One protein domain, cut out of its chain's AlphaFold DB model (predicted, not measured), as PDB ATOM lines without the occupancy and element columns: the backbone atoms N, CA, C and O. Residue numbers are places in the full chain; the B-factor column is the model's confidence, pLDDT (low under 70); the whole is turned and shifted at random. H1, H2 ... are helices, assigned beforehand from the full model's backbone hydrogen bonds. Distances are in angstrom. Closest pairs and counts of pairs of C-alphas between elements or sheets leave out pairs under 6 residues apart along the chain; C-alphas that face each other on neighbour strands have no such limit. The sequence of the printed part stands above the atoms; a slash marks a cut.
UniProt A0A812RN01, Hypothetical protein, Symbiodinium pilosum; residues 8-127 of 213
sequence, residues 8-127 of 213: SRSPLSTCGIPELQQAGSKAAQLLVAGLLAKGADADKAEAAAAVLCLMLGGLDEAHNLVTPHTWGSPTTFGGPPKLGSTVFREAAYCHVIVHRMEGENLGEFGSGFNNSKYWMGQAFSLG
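Overview. This is residues 8 to 127 of the 213 residues of the protein "Hypothetical protein" of Symbiodinium pilosum (UniProt A0A812RN01). H2, H3, H4 and H5 form an up-and-down bundle, each running against the one before; H1 packs on H2 at one side, H6 on H5 at the other. The printed part has 120 residues with six named helices, H1 to H6, and no named strand. It is all helix and compact, with radius of gyration of the C-alphas 13.9 A and spans of 39 by 32 by 26 A.

Along the chain. Find C-alpha 11 at (179.004, 201.496, 193.676); H1 runs from there to residue 14. H2 is residues 18 to 37, H3 42 to 55, H4 59 to 70, and H5 88 to 102, 21.1 A long. H6, 112 to 123, ends at C-alpha 123, (167.797, 185.863, 210.876).

Arrangement. Among the hairpins, H3 and H4 touch, closest C-alphas Ala 50 and Ala 62, 4.0 A; H5 and H6 touch, His 99 and Gly 112, 4.3 A. Every O i to N i+4 pair is within hydrogen-bond range in H3 and H5.

Size, cuts and confidence. The printed part has no cut, one long link, residues 71 to 87, and pLDDT under 70 at residues 8 to 9 and 126 to 127.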
ATOM      1  N   SER A   8     171.249 203.498 188.637       64.88
ATOM      2  CA  SER A   8     171.812 204.113 187.424       64.88
ATOM      3  C   SER A   8     173.349 204.078 187.400       64.88
ATOM      4  O   SER A   8     173.959 204.197 186.334       64.88
ATOM      5  N   ARG A   9     173.977 203.910 188.573       68.94
ATOM      6  CA  ARG A   9     175.410 203.685 188.777       68.94
ATOM      7  C   ARG A   9     175.617 202.741 189.958       68.94
ATOM      8  O   ARG A   9     175.260 203.089 191.076       68.94
ATOM      9  N   SER A  10     176.226 201.588 189.702       80.31
ATOM     10  CA  SER A  10     176.609 200.638 190.749       80.31
ATOM     11  C   SER A  10     177.829 201.157 191.524       80.31
ATOM     12  O   SER A  10     178.842 201.460 190.881       80.31
ATOM     13  N   PRO A  11     177.812 201.212 192.868       85.38
ATOM     14  CA  PRO A  11     179.004 201.496 193.676       85.38
ATOM     15  C   PRO A  11     180.170 200.541 193.374       85.38
ATOM     16  O   PRO A  11     181.338 200.944 193.394       85.38
ATOM     17  N   LEU A  12     179.857 199.304 192.965       86.56
ATOM     18  CA  LEU A  12     180.837 198.297 192.549       86.56
ATOM     19  C   LEU A  12     181.642 198.744 191.324       86.56
ATOM     20  O   LEU A  12     182.801 198.366 191.174       86.56
ATOM     21  N   SER A  13     181.076 199.605 190.473       83.50
ATOM     22  CA  SER A  13     181.800 200.146 189.319       83.50
ATOM     23  C   SER A  13     182.914 201.131 189.700       83.50
ATOM     24  O   SER A  13     183.796 201.416 188.893       83.50
ATOM     25  N   THR A  14     182.899 201.636 190.935       85.19
ATOM     26  CA  THR A  14     183.857 202.624 191.454       85.19
ATOM     27  C   THR A  14     184.740 202.093 192.582       85.19
ATOM     28  O   THR A  14     185.538 202.846 193.131       85.19
ATOM     29  N   CYS A  15     184.651 200.803 192.917       86.88
ATOM     30  CA  CYS A  15     185.344 200.218 194.070       86.88
ATOM     31  C   CYS A  15     186.856 199.971 193.874       86.88
ATOM     32  O   CYS A  15     187.505 199.378 194.730       86.88
ATOM     33  N   GLY A  16     187.430 200.400 192.745       87.31
ATOM     34  CA  GLY A  16     188.859 200.247 192.453       87.31
ATOM     35  C   GLY A  16     189.278 198.859 191.954       87.31
ATOM     36  O   GLY A  16     190.465 198.655 191.714       87.31
ATOM     37  N   ILE A  17     188.335 197.932 191.750       87.81
ATOM     38  CA  ILE A  17     188.577 196.623 191.124       87.81
ATOM     39  C   ILE A  17     188.272 196.736 189.617       87.81
ATOM     40  O   ILE A  17     187.099 196.883 189.252       87.81
ATOM     41  N   PRO A  18     189.286 196.683 188.728       88.81
ATOM     42  CA  PRO A  18     189.101 196.918 187.293       88.81
ATOM     43  C   PRO A  18     188.062 196.002 186.635       88.81
ATOM     44  O   PRO A  18     187.298 196.441 185.774       88.81
ATOM     45  N   GLU A  19     188.001 194.740 187.052       88.38
ATOM     46  CA  GLU A  19     187.078 193.737 186.524       88.38
ATOM     47  C   GLU A  19     185.616 194.092 186.829       88.38
ATOM     48  O   GLU A  19     184.752 193.946 185.965       88.38
ATOM     49  N   LEU A  20     185.335 194.617 188.027       88.12
ATOM     50  CA  LEU A  20     183.985 195.037 188.420       88.12
ATOM     51  C   LEU A  20     183.585 196.352 187.745       88.12
ATOM     52  O   LEU A  20     182.434 196.514 187.340       88.12
ATOM     53  N   GLN A  21     184.542 197.260 187.541       84.62
ATOM     54  CA  GLN A  21     184.314 198.506 186.811       84.62
ATOM     55  C   GLN A  21     183.819 198.257 185.383       84.62
ATOM     56  O   GLN A  21     182.867 198.897 184.935       84.62
ATOM     57  N   GLN A  22     184.433 197.310 184.673       85.56
ATOM     58  CA  GLN A  22     184.047 196.974 183.299       85.56
ATOM     59  C   GLN A  22     182.693 196.256 183.218       85.56
ATOM     60  O   GLN A  22     182.031 196.297 182.181       85.56
ATOM     61  N   ALA A  23     182.268 195.614 184.305       82.00
ATOM     62  CA  ALA A  23     181.029 194.850 184.359       82.00
ATOM     63  C   ALA A  23     179.772 195.727 184.460       82.00
ATOM     64  O   ALA A  23     178.690 195.291 184.060       82.00
ATOM     65  N   GLY A  24     179.893 196.951 184.987       83.56
ATOM     66  CA  GLY A  24     178.758 197.850 185.200       83.56
ATOM     67  C   GLY A  24     177.673 197.193 186.059       83.56
ATOM     68  O   GLY A  24     177.948 196.733 187.162       83.56
ATOM     69  N   SER A  25     176.449 197.084 185.530       80.12
ATOM     70  CA  SER A  25     175.325 196.415 186.208       80.12
ATOM     71  C   SER A  25     175.500 194.901 186.386       80.12
ATOM     72  O   SER A  25     174.683 194.274 187.053       80.12
ATOM     73  N   LYS A  26     176.552 194.305 185.803       88.25
ATOM     74  CA  LYS A  26     176.872 192.876 185.936       88.25
ATOM     75  C   LYS A  26     177.886 192.557 187.042       88.25
ATOM     76  O   LYS A  26     178.316 191.410 187.161       88.25
ATOM     77  N   ALA A  27     178.330 193.555 187.811       92.12
ATOM     78  CA  ALA A  27     179.395 193.381 188.801       92.12
ATOM     79  C   ALA A  27     179.039 192.336 189.876       92.12
ATOM     80  O   ALA A  27     179.855 191.467 190.177       92.12
ATOM     81  N   ALA A  28     177.803 192.351 190.381       93.81
ATOM     82  CA  ALA A  28     177.321 191.363 191.346       93.81
ATOM     83  C   ALA A  28     177.368 189.928 190.786       93.81
ATOM     84  O   ALA A  28     177.833 189.007 191.452       93.81
ATOM     85  N   GLN A  29     176.973 189.733 189.525       95.06
ATOM     86  CA  GLN A  29     177.010 188.425 188.866       95.06
ATOM     87  C   GLN A  29     178.445 187.924 188.661       95.06
ATOM     88  O   GLN A  29     178.675 186.716 188.717       95.06
ATOM     89  N   LEU A  30     179.421 188.818 188.457       95.50
ATOM     90  CA  LEU A  30     180.833 188.427 188.424       95.50
ATOM     91  C   LEU A  30     181.331 187.945 189.788       95.50
ATOM     92  O   LEU A  30     182.076 186.968 189.835       95.50
ATOM     93  N   LEU A  31     180.902 188.581 190.884       96.56
ATOM     94  CA  LEU A  31     181.225 188.117 192.237       96.56
ATOM     95  C   LEU A  31     180.667 186.708 192.476       96.56
ATOM     96  O   LEU A  31     181.415 185.821 192.885       96.56
ATOM     97  N   VAL A  32     179.396 186.471 192.124       97.69
ATOM     98  CA  VAL A  32     178.767 185.140 192.210       97.69
ATOM     99  C   VAL A  32     179.540 184.111 191.381       97.69
ATOM    100  O   VAL A  32     179.902 183.052 191.890       97.69
ATOM    101  N   ALA A  33     179.863 184.426 190.123       97.12
ATOM    102  CA  ALA A  33     180.619 183.528 189.249       97.12
ATOM    103  C   ALA A  33     182.015 183.198 189.807       97.12
ATOM    104  O   ALA A  33     182.460 182.052 189.728       97.12
ATOM    105  N   GLY A  34     182.696 184.182 190.400       96.69
ATOM    106  CA  GLY A  34     183.985 183.985 191.058       96.69
ATOM    107  C   GLY A  34     183.897 183.047 192.263       96.69
ATOM    108  O   GLY A  34     184.745 182.170 192.413       96.69
ATOM    109  N   LEU A  35     182.857 183.183 193.088       97.50
ATOM    110  CA  LEU A  35     182.635 182.332 194.264       97.50
ATOM    111  C   LEU A  35     182.253 180.898 193.876       97.50
ATOM    112  O   LEU A  35     182.790 179.949 194.449       97.50
ATOM    113  N   LEU A  36     181.427 180.727 192.840       97.44
ATOM    114  CA  LEU A  36     181.150 179.418 192.235       97.44
ATOM    115  C   LEU A  36     182.443 178.745 191.751       97.44
ATOM    116  O   LEU A  36     182.691 177.575 192.037       97.44
ATOM    117  N   ALA A  37     183.318 179.495 191.074       97.12
ATOM    118  CA  ALA A  37     184.618 178.990 190.625       97.12
ATOM    119  C   ALA A  37     185.571 178.640 191.787       97.12
ATOM    120  O   ALA A  37     186.536 177.900 191.588       97.12
ATOM    121  N   LYS A  38     185.309 179.152 192.996       95.94
ATOM    122  CA  LYS A  38     186.021 178.810 194.237       95.94
ATOM    123  C   LYS A  38     185.384 177.653 195.010       95.94
ATOM    124  O   LYS A  38     185.924 177.274 196.043       95.94
ATOM    125  N   GLY A  39     184.307 177.062 194.495       95.69
ATOM    126  CA  GLY A  39     183.685 175.864 195.057       95.69
ATOM    127  C   GLY A  39     182.503 176.123 195.989       95.69
ATOM    128  O   GLY A  39     182.012 175.170 196.587       95.69
ATOM    129  N   ALA A  40     182.020 177.366 196.109       96.38
ATOM    130  CA  ALA A  40     180.733 177.610 196.752       96.38
ATOM    131  C   ALA A  40     179.600 176.991 195.917       96.38
ATOM    132  O   ALA A  40     179.636 177.028 194.685       96.38
ATOM    133  N   ASP A  41     178.576 176.450 196.578       96.56
ATOM    134  CA  ASP A  41     177.317 176.146 195.901       96.56
ATOM    135  C   ASP A  41     176.580 177.439 195.506       96.56
ATOM    136  O   ASP A  41     176.963 178.541 195.904       96.56
ATOM    137  N   ALA A  42     175.535 177.311 194.688       97.06
ATOM    138  CA  ALA A  42     174.820 178.463 194.139       97.06
ATOM    139  C   ALA A  42     174.212 179.376 195.211       97.06
ATOM    140  O   ALA A  42     174.235 180.594 195.052       97.06
ATOM    141  N   ASP A  43     173.702 178.807 196.301       97.38
ATOM    142  CA  ASP A  43     173.061 179.578 197.358       97.38
ATOM    143  C   ASP A  43     174.110 180.311 198.199       97.38
ATOM    144  O   ASP A  43     174.015 181.525 198.402       97.38
ATOM    145  N   LYS A  44     175.176 179.611 198.604       97.69
ATOM    146  CA  LYS A  44     176.319 180.223 199.294       97.69
ATOM    147  C   LYS A  44     176.987 181.309 198.459       97.69
ATOM    148  O   LYS A  44     177.331 182.353 199.004       97.69
ATOM    149  N   ALA A  45     177.166 181.087 197.157       98.19
ATOM    150  CA  ALA A  45     177.805 182.052 196.269       98.19
ATOM    151  C   ALA A  45     177.021 183.370 196.195       98.19
ATOM    152  O   ALA A  45     177.631 184.435 196.210       98.19
ATOM    153  N   GLU A  46     175.690 183.320 196.153       98.19
ATOM    154  CA  GLU A  46     174.852 184.524 196.146       98.19
ATOM    155  C   GLU A  46     174.854 185.243 197.499       98.19
ATOM    156  O   GLU A  46     175.083 186.454 197.540       98.19
ATOM    157  N   ALA A  47     174.705 184.515 198.609       98.19
ATOM    158  CA  ALA A  47     174.765 185.108 199.946       98.19
ATOM    159  C   ALA A  47     176.142 185.737 200.240       98.19
ATOM    160  O   ALA A  47     176.220 186.874 200.704       98.19
ATOM    161  N   ALA A  48     177.239 185.048 199.912       98.44
ATOM    162  CA  ALA A  48     178.592 185.574 200.080       98.44
ATOM    163  C   ALA A  48     178.884 186.743 199.123       98.44
ATOM    164  O   ALA A  48     179.519 187.718 199.528       98.44
ATOM    165  N   ALA A  49     178.384 186.705 197.882       98.44
ATOM    166  CA  ALA A  49     178.477 187.844 196.971       98.44
ATOM    167  C   ALA A  49     177.730 189.063 197.519       98.44
ATOM    168  O   ALA A  49     178.227 190.178 197.371       98.44
ATOM    169  N   ALA A  50     176.590 188.879 198.190       98.44
ATOM    170  CA  ALA A  50     175.881 189.976 198.838       98.44
ATOM    171  C   ALA A  50     176.719 190.610 199.955       98.44
ATOM    172  O   ALA A  50     176.815 191.833 200.023       98.44
ATOM    173  N   VAL A  51     177.409 189.804 200.769       98.62
ATOM    174  CA  VAL A  51     178.346 190.314 201.785       98.62
ATOM    175  C   VAL A  51     179.494 191.106 201.146       98.62
ATOM    176  O   VAL A  51     179.822 192.194 201.619       98.62
ATOM    177  N   LEU A  52     180.067 190.624 200.037       98.12
ATOM    178  CA  LEU A  52     181.080 191.381 199.289       98.12
ATOM    179  C   LEU A  52     180.512 192.684 198.716       98.12
ATOM    180  O   LEU A  52     181.176 193.717 198.788       98.12
ATOM    181  N   CYS A  53     179.282 192.672 198.196       97.06
ATOM    182  CA  CYS A  53     178.616 193.890 197.742       97.06
ATOM    183  C   CYS A  53     178.496 194.900 198.891       97.06
ATOM    184  O   CYS A  53     178.880 196.052 198.712       97.06
ATOM    185  N   LEU A  54     178.078 194.469 200.086       97.44
ATOM    186  CA  LEU A  54     177.992 195.321 201.278       97.44
ATOM    187  C   LEU A  54     179.344 195.932 201.666       97.44
ATOM    188  O   LEU A  54     179.421 197.137 201.906       97.44
ATOM    189  N   MET A  55     180.420 195.140 201.674       97.19
ATOM    190  CA  MET A  55     181.778 195.642 201.941       97.19
ATOM    191  C   MET A  55     182.227 196.706 200.930       97.19
ATOM    192  O   MET A  55     182.999 197.599 201.274       97.19
ATOM    193  N   LEU A  56     181.744 196.613 199.689       95.81
ATOM    194  CA  LEU A  56     182.047 197.532 198.591       95.81
ATOM    195  C   LEU A  56     180.996 198.652 198.435       95.81
ATOM    196  O   LEU A  56     181.065 199.428 197.481       95.81
ATOM    197  N   GLY A  57     180.025 198.745 199.351       93.88
ATOM    198  CA  GLY A  57     178.969 199.764 199.357       93.88
ATOM    199  C   GLY A  57     177.801 199.524 198.389       93.88
ATOM    200  O   GLY A  57     176.960 200.406 198.236       93.88
ATOM    201  N   GLY A  58     177.726 198.365 197.733       94.44
ATOM    202  CA  GLY A  58     176.629 197.961 196.844       94.44
ATOM    203  C   GLY A  58     175.408 197.443 197.608       94.44
ATOM    204  O   GLY A  58     175.203 196.232 197.689       94.44
ATOM    205  N   LEU A  59     174.625 198.350 198.203       94.31
ATOM    206  CA  LEU A  59     173.435 197.994 198.993       94.31
ATOM    207  C   LEU A  59     172.332 197.362 198.136       94.31
ATOM    208  O   LEU A  59     171.820 196.303 198.498       94.31
ATOM    209  N   ASP A  60     172.015 197.970 196.991       93.12
ATOM    210  CA  ASP A  60     170.970 197.480 196.086       93.12
ATOM    211  C   ASP A  60     171.347 196.108 195.513       93.12
ATOM    212  O   ASP A  60     170.530 195.189 195.478       93.12
ATOM    213  N   GLU A  61     172.606 195.927 195.104       94.94
ATOM    214  CA  GLU A  61     173.094 194.643 194.604       94.94
ATOM    215  C   GLU A  61     173.035 193.556 195.676       94.94
ATOM    216  O   GLU A  61     172.576 192.449 195.394       94.94
ATOM    217  N   ALA A  62     173.453 193.873 196.906       97.00
ATOM    218  CA  ALA A  62     173.353 192.950 198.026       97.00
ATOM    219  C   ALA A  62     171.895 192.556 198.284       97.00
ATOM    220  O   ALA A  62     171.588 191.367 198.335       97.00
ATOM    221  N   HIS A  63     170.998 193.542 198.380       95.94
ATOM    222  CA  HIS A  63     169.570 193.331 198.593       95.94
ATOM    223  C   HIS A  63     168.957 192.438 197.505       95.94
ATOM    224  O   HIS A  63     168.255 191.470 197.812       95.94
ATOM    225  N   ASN A  64     169.261 192.717 196.236       95.56
ATOM    226  CA  ASN A  64     168.746 191.964 195.095       95.56
ATOM    227  C   ASN A  64     169.216 190.505 195.109       95.56
ATOM    228  O   ASN A  64     168.419 189.621 194.804       95.56
ATOM    229  N   LEU A  65     170.473 190.250 195.492       97.62
ATOM    230  CA  LEU A  65     171.023 188.897 195.605       97.62
ATOM    231  C   LEU A  65     170.349 188.081 196.713       97.62
ATOM    232  O   LEU A  65     170.081 186.902 196.510       97.62
ATOM    233  N   VAL A  66     170.050 188.678 197.873       98.12
ATOM    234  CA  VAL A  66     169.499 187.917 199.013       98.12
ATOM    235  C   VAL A  66     167.976 187.816 199.029       98.12
ATOM    236  O   VAL A  66     167.444 186.873 199.613       98.12
ATOM    237  N   THR A  67     167.270 188.713 198.337       97.44
ATOM    238  CA  THR A  67     165.796 188.728 198.304       97.44
ATOM    239  C   THR A  67     165.182 187.388 197.869       97.44
ATOM    240  O   THR A  67     164.259 186.922 198.539       97.44
ATOM    241  N   PRO A  68     165.659 186.699 196.810       97.94
ATOM    242  CA  PRO A  68     165.108 185.402 196.411       97.94
ATOM    243  C   PRO A  68     165.191 184.328 197.495       97.94
ATOM    244  O   PRO A  68     164.361 183.421 197.518       97.94
ATOM    245  N   HIS A  69     166.179 184.413 198.387       97.94
ATOM    246  CA  HIS A  69     166.384 183.435 199.452       97.94
ATOM    247  C   HIS A  69     165.433 183.627 200.631       97.94
ATOM    248  O   HIS A  69     165.229 182.681 201.387       97.94
ATOM    249  N   THR A  70     164.881 184.827 200.811       97.00
ATOM    250  CA  THR A  70     164.159 185.229 202.028       97.00
ATOM    251  C   THR A  70     162.719 185.655 201.768       97.00
ATOM    252  O   THR A  70     161.888 185.607 202.678       97.00
ATOM    253  N   TRP A  71     162.400 186.050 200.538       95.81
ATOM    254  CA  TRP A  71     161.089 186.547 200.152       95.81
ATOM    255  C   TRP A  71     160.303 185.490 199.378       95.81
ATOM    256  O   TRP A  71     160.781 184.924 198.402       95.81
ATOM    257  N   GLY A  72     159.063 185.223 199.801       95.56
ATOM    258  CA  GLY A  72     158.239 184.140 199.245       95.56
ATOM    259  C   GLY A  72     157.566 184.438 197.899       95.56
ATOM    260  O   GLY A  72     156.854 183.581 197.379       95.56
ATOM    261  N   SER A  73     157.767 185.633 197.340       95.50
ATOM    262  CA  SER A  73     157.097 186.103 196.123       95.50
ATOM    263  C   SER A  73     158.111 186.611 195.095       95.50
ATOM    264  O   SER A  73     159.141 187.156 195.490       95.50
ATOM    265  N   PRO A  74     157.833 186.495 193.782       94.69
ATOM    266  CA  PRO A  74     158.690 187.081 192.760       94.69
ATOM    267  C   PRO A  74     158.809 188.597 192.921       94.69
ATOM    268  O   PRO A  74     157.828 189.272 193.238       94.69
ATOM    269  N   THR A  75     159.993 189.129 192.639       93.88
ATOM    270  CA  THR A  75     160.252 190.572 192.574       93.88
ATOM    271  C   THR A  75     160.842 190.936 191.216       93.88
ATOM    272  O   THR A  75     161.456 190.101 190.550       93.88
ATOM    273  N   THR A  76     160.670 192.184 190.781       91.56
ATOM    274  CA  THR A  76     161.243 192.668 189.512       91.56
ATOM    275  C   THR A  76     162.761 192.822 189.552       91.56
ATOM    276  O   THR A  76     163.389 192.801 188.499       91.56
ATOM    277  N   PHE A  77     163.349 192.938 190.744       89.00
ATOM    278  CA  PHE A  77     164.783 193.156 190.946       89.00
ATOM    279  C   PHE A  77     165.548 191.894 191.377       89.00
ATOM    280  O   PHE A  77     166.632 191.638 190.864       89.00
ATOM    281  N   GLY A  78     164.992 191.084 192.284       91.56
ATOM    282  CA  GLY A  78     165.605 189.831 192.740       91.56
ATOM    283  C   GLY A  78     165.203 188.622 191.892       91.56
ATOM    284  O   GLY A  78     165.904 187.616 191.868       91.56
ATOM    285  N   GLY A  79     164.092 188.707 191.156       94.38
ATOM    286  CA  GLY A  79     163.568 187.595 190.365       94.38
ATOM    287  C   GLY A  79     162.677 186.641 191.179       94.38
ATOM    288  O   GLY A  79     162.036 187.067 192.145       94.38
ATOM    289  N   PRO A  80     162.536 185.369 190.753       97.19
ATOM    290  CA  PRO A  80     161.660 184.396 191.406       97.19
ATOM    291  C   PRO A  80     162.224 183.907 192.756       97.19
ATOM    292  O   PRO A  80     163.441 183.857 192.921       97.19
ATOM    293  N   PRO A  81     161.363 183.481 193.699       97.75
ATOM    294  CA  PRO A  81     161.799 182.988 195.003       97.75
ATOM    295  C   PRO A  81     162.519 181.635 194.901       97.75
ATOM    296  O   PRO A  81     162.126 180.757 194.126       97.75
ATOM    297  N   LYS A  82     163.530 181.431 195.750       97.81
ATOM    298  CA  LYS A  82     164.275 180.178 195.925       97.81
ATOM    299  C   LYS A  82     163.744 179.403 197.127       97.81
ATOM    300  O   LYS A  82     164.274 179.459 198.238       97.81
ATOM    301  N   LEU A  83     162.658 178.668 196.900       94.62
ATOM    302  CA  LEU A  83     162.034 177.844 197.934       94.62
ATOM    303  C   LEU A  83     163.002 176.742 198.394       94.62
ATOM    304  O   LEU A  83     163.490 175.967 197.577       94.62
ATOM    305  N   GLY A  84     163.246 176.658 199.703       94.88
ATOM    306  CA  GLY A  84     164.175 175.678 200.276       94.88
ATOM    307  C   GLY A  84     165.646 176.101 200.272       94.88
ATOM    308  O   GLY A  84     166.498 175.238 200.459       94.88
ATOM    309  N   SER A  85     165.930 177.397 200.079       95.75
ATOM    310  CA  SER A  85     167.272 177.979 200.217       95.75
ATOM    311  C   SER A  85     167.998 177.467 201.466       95.75
ATOM    312  O   SER A  85     167.479 177.569 202.584       95.75
ATOM    313  N   THR A  86     169.216 176.954 201.288       95.56
ATOM    314  CA  THR A  86     170.040 176.428 202.393       95.56
ATOM    315  C   THR A  86     170.685 177.533 203.231       95.56
ATOM    316  O   THR A  86     171.130 177.270 204.344       95.56
ATOM    317  N   VAL A  87     170.684 178.768 202.721       96.19
ATOM    318  CA  VAL A  87     171.310 179.958 203.322       96.19
ATOM    319  C   VAL A  87     170.281 181.001 203.762       96.19
ATOM    320  O   VAL A  87     170.583 182.189 203.836       96.19
ATOM    321  N   PHE A  88     169.030 180.596 204.021       96.19
ATOM    322  CA  PHE A  88     167.952 181.521 204.409       96.19
ATOM    323  C   PHE A  88     168.361 182.458 205.556       96.19
ATOM    324  O   PHE A  88     168.062 183.650 205.514       96.19
ATOM    325  N   ARG A  89     169.044 181.938 206.586       95.06
ATOM    326  CA  ARG A  89     169.416 182.733 207.767       95.06
ATOM    327  C   ARG A  89     170.506 183.740 207.460       95.06
ATOM    328  O   ARG A  89     170.389 184.889 207.869       95.06
ATOM    329  N   GLU A  90     171.525 183.324 206.726       97.06
ATOM    330  CA  GLU A  90     172.625 184.173 206.291       97.06
ATOM    331  C   GLU A  90     172.112 185.263 205.341       97.06
ATOM    332  O   GLU A  90     172.442 186.432 205.513       97.06
ATOM    333  N   ALA A  91     171.209 184.922 204.420       97.88
ATOM    334  CA  ALA A  91     170.536 185.885 203.552       97.88
ATOM    335  C   ALA A  91     169.659 186.878 204.344       97.88
ATOM    336  O   ALA A  91     169.691 188.082 204.089       97.88
ATOM    337  N   ALA A  92     168.916 186.409 205.352       97.31
ATOM    338  CA  ALA A  92     168.162 187.283 206.252       97.31
ATOM    339  C   ALA A  92     169.088 188.186 207.082       97.31
ATOM    340  O   ALA A  92     168.766 189.350 207.315       97.31
ATOM    341  N   TYR A  93     170.257 187.689 207.492       97.75
ATOM    342  CA  TYR A  93     171.266 188.491 208.178       97.75
ATOM    343  C   TYR A  93     171.850 189.561 207.239       97.75
ATOM    344  O   TYR A  93     171.953 190.726 207.621       97.75
ATOM    345  N   CYS A  94     172.113 189.243 205.972       98.31
ATOM    346  CA  CYS A  94     172.473 190.261 204.985       98.31
ATOM    347  C   CYS A  94     171.422 191.381 204.911       98.31
ATOM    348  O   CYS A  94     171.811 192.545 204.931       98.31
ATOM    349  N   HIS A  95     170.115 191.079 204.936       97.75
ATOM    350  CA  HIS A  95     169.082 192.124 205.014       97.75
ATOM    351  C   HIS A  95     169.183 192.986 206.282       97.75
ATOM    352  O   HIS A  95     169.033 194.204 206.198       97.75
ATOM    353  N   VAL A  96     169.473 192.398 207.451       97.69
ATOM    354  CA  VAL A  96     169.711 193.175 208.687       97.69
ATOM    355  C   VAL A  96     170.790 194.231 208.454       97.69
ATOM    356  O   VAL A  96     170.608 195.382 208.856       97.69
ATOM    357  N   ILE A  97     171.886 193.852 207.793       98.31
ATOM    358  CA  ILE A  97     173.028 194.736 207.546       98.31
ATOM    359  C   ILE A  97     172.719 195.751 206.438       98.31
ATOM    360  O   ILE A  97     172.973 196.934 206.655       98.31
ATOM    361  N   VAL A  98     172.120 195.332 205.311       97.50
ATOM    362  CA  VAL A  98     171.649 196.225 204.228       97.50
ATOM    363  C   VAL A  98     170.832 197.364 204.826       97.50
ATOM    364  O   VAL A  98     171.177 198.533 204.676       97.50
ATOM    365  N   HIS A  99     169.788 197.026 205.579       97.12
ATOM    366  CA  HIS A  99     168.868 198.028 206.094       97.12
ATOM    367  C   HIS A  99     169.474 198.860 207.231       97.12
ATOM    368  O   HIS A  99     169.154 200.036 207.379       97.12
ATOM    369  N   ARG A 100     170.413 198.311 208.011       97.69
ATOM    370  CA  ARG A 100     171.183 199.125 208.963       97.69
ATOM    371  C   ARG A 100     172.058 200.154 208.240       97.69
ATOM    372  O   ARG A 100     172.176 201.279 208.715       97.69
ATOM    373  N   MET A 101     172.639 199.794 207.093       96.69
ATOM    374  CA  MET A 101     173.434 200.698 206.251       96.69
ATOM    375  C   MET A 101     172.590 201.746 205.522       96.69
ATOM    376  O   MET A 101     173.085 202.840 205.261       96.69
ATOM    377  N   GLU A 102     171.324 201.453 205.226       94.75
ATOM    378  CA  GLU A 102     170.369 202.446 204.722       94.75
ATOM    379  C   GLU A 102     170.060 203.540 205.758       94.75
ATOM    380  O   GLU A 102     169.704 204.656 205.376       94.75
ATOM    381  N   GLY A 103     170.201 203.255 207.057       94.50
ATOM    382  CA  GLY A 103     170.033 204.230 208.134       94.50
ATOM    383  C   GLY A 103     168.623 204.826 208.199       94.50
ATOM    384  O   GLY A 103     167.631 204.106 208.324       94.50
ATOM    385  N   GLU A 104     168.525 206.156 208.129       92.31
ATOM    386  CA  GLU A 104     167.251 206.891 208.194       92.31
ATOM    387  C   GLU A 104     166.493 206.964 206.859       92.31
ATOM    388  O   GLU A 104     165.391 207.515 206.808       92.31
ATOM    389  N   ASN A 105     167.043 206.400 205.776       88.62
ATOM    390  CA  ASN A 105     166.370 206.405 204.479       88.62
ATOM    391  C   ASN A 105     164.988 205.740 204.586       88.62
ATOM    392  O   ASN A 105     164.862 204.602 205.042       88.62
ATOM    393  N   LEU A 106     163.947 206.473 204.177       82.56
ATOM    394  CA  LEU A 106     162.561 206.011 204.237       82.56
ATOM    395  C   LEU A 106     162.234 205.130 203.025       82.56
ATOM    396  O   LEU A 106     162.223 205.603 201.889       82.56
ATOM    397  N   GLY A 107     161.934 203.860 203.291       79.00
ATOM    398  CA  GLY A 107     161.444 202.881 202.324       79.00
ATOM    399  C   GLY A 107     159.958 202.551 202.505       79.00
ATOM    400  O   GLY A 107     159.206 203.271 203.163       79.00
ATOM    401  N   GLU A 108     159.527 201.425 201.930       71.81
ATOM    402  CA  GLU A 108     158.119 200.984 201.932       71.81
ATOM    403  C   GLU A 108     157.560 200.701 203.342       71.81
ATOM    404  O   GLU A 108     156.359 200.843 203.568       71.81
ATOM    405  N   PHE A 109     158.426 200.377 204.310       81.75
ATOM    406  CA  PHE A 109     158.035 199.952 205.664       81.75
ATOM    407  C   PHE A 109     158.696 200.762 206.796       81.75
ATOM    408  O   PHE A 109     158.814 200.283 207.924       81.75
ATOM    409  N   GLY A 110     159.099 202.004 206.517       90.12
ATOM    410  CA  GLY A 110     159.747 202.892 207.489       90.12
ATOM    411  C   GLY A 110     161.218 203.135 207.166       90.12
ATOM    412  O   GLY A 110     161.607 203.072 206.001       90.12
ATOM    413  N   SER A 111     162.023 203.450 208.183       93.88
ATOM    414  CA  SER A 111     163.464 203.654 207.999       93.88
ATOM    415  C   SER A 111     164.207 202.330 207.798       93.88
ATOM    416  O   SER A 111     163.710 201.257 208.164       93.88
ATOM    417  N   GLY A 112     165.440 202.405 207.304       95.44
ATOM    418  CA  GLY A 112     166.372 201.279 207.301       95.44
ATOM    419  C   GLY A 112     166.488 200.612 208.680       95.44
ATOM    420  O   GLY A 112     166.386 199.391 208.802       95.44
ATOM    421  N   PHE A 113     166.541 201.380 209.771       96.00
ATOM    422  CA  PHE A 113     166.550 200.791 211.118       96.00
ATOM    423  C   PHE A 113     165.269 200.025 211.480       96.00
ATOM    424  O   PHE A 113     165.354 199.030 212.206       96.00
ATOM    425  N   ASN A 114     164.090 200.443 210.997       94.56
ATOM    426  CA  ASN A 114     162.850 199.681 211.185       94.56
ATOM    427  C   ASN A 114     162.910 198.341 210.436       94.56
ATOM    428  O   ASN A 114     162.609 197.300 211.026       94.56
ATOM    429  N   ASN A 115     163.362 198.360 209.182       95.69
ATOM    430  CA  ASN A 115     163.521 197.156 208.365       95.69
ATOM    431  C   ASN A 115     164.575 196.207 208.945       95.69
ATOM    432  O   ASN A 115     164.342 195.003 209.038       95.69
ATOM    433  N   SER A 116     165.700 196.738 209.426       96.50
ATOM    434  CA  SER A 116     166.749 195.947 210.072       96.50
ATOM    435  C   SER A 116     166.203 195.175 211.282       96.50
ATOM    436  O   SER A 116     166.402 193.965 211.385       96.50
ATOM    437  N   LYS A 117     165.408 195.831 212.145       95.19
ATOM    438  CA  LYS A 117     164.751 195.193 213.304       95.19
ATOM    439  C   LYS A 117     163.802 194.061 212.887       95.19
ATOM    440  O   LYS A 117     163.784 193.021 213.544       95.19
ATOM    441  N   TYR A 118     163.041 194.230 211.804       94.56
ATOM    442  CA  TYR A 118     162.189 193.165 211.259       94.56
ATOM    443  C   TYR A 118     163.019 191.944 210.836       94.56
ATOM    444  O   TYR A 118     162.723 190.815 211.242       94.56
ATOM    445  N   TRP A 119     164.094 192.169 210.080       95.88
ATOM    446  CA  TRP A 119     164.940 191.097 209.561       95.88
ATOM    447  C   TRP A 119     165.745 190.372 210.639       95.88
ATOM    448  O   TRP A 119     165.998 189.178 210.490       95.88
ATOM    449  N   MET A 120     166.052 191.013 211.773       95.25
ATOM    450  CA  MET A 120     166.645 190.320 212.926       95.25
ATOM    451  C   MET A 120     165.741 189.197 213.432       95.25
ATOM    452  O   MET A 120     166.229 188.128 213.795       95.25
ATOM    453  N   GLY A 121     164.422 189.418 213.418       92.88
ATOM    454  CA  GLY A 121     163.446 188.395 213.774       92.88
ATOM    455  C   GLY A 121     163.486 187.191 212.834       92.88
ATOM    456  O   GLY A 121     163.246 186.076 213.280       92.88
ATOM    457  N   GLN A 122     163.841 187.388 211.562       94.06
ATOM    458  CA  GLN A 122     163.987 186.304 210.586       94.06
ATOM    459  C   GLN A 122     165.340 185.596 210.730       94.06
ATOM    460  O   GLN A 122     165.388 184.369 210.842       94.06
ATOM    461  N   ALA A 123     166.428 186.368 210.798       94.69
ATOM    462  CA  ALA A 123     167.797 185.863 210.876       94.69
ATOM    463  C   ALA A 123     168.069 185.089 212.177       94.69
ATOM    464  O   ALA A 123     168.746 184.061 212.162       94.69
ATOM    465  N   PHE A 124     167.506 185.551 213.302       91.62
ATOM    466  CA  PHE A 124     167.846 185.073 214.649       91.62
ATOM    467  C   PHE A 124     166.647 184.502 215.427       91.62
ATOM    468  O   PHE A 124     166.673 184.429 216.656       91.62
ATOM    469  N   SER A 125     165.592 184.069 214.728       80.44
ATOM    470  CA  SER A 125     164.341 183.539 215.313       80.44
ATOM    471  C   SER A 125     164.516 182.397 216.328       80.44
ATOM    472  O   SER A 125     163.668 182.239 217.205       80.44
ATOM    473  N   LEU A 126     165.599 181.609 216.256       65.94
ATOM    474  CA  LEU A 126     165.885 180.527 217.217       65.94
ATOM    475  C   LEU A 126     166.640 180.974 218.486       65.94
ATOM    476  O   LEU A 126     167.015 180.137 219.303       65.94
ATOM    477  N   GLY A 127     166.830 182.278 218.677       60.09
ATOM    478  CA  GLY A 127     167.526 182.857 219.821       60.09
ATOM    479  C   GLY A 127     168.428 183.988 219.350       60.09
ATOM    480  O   GLY A 127     169.411 183.740 218.654       60.09
TER     481      GLY A 127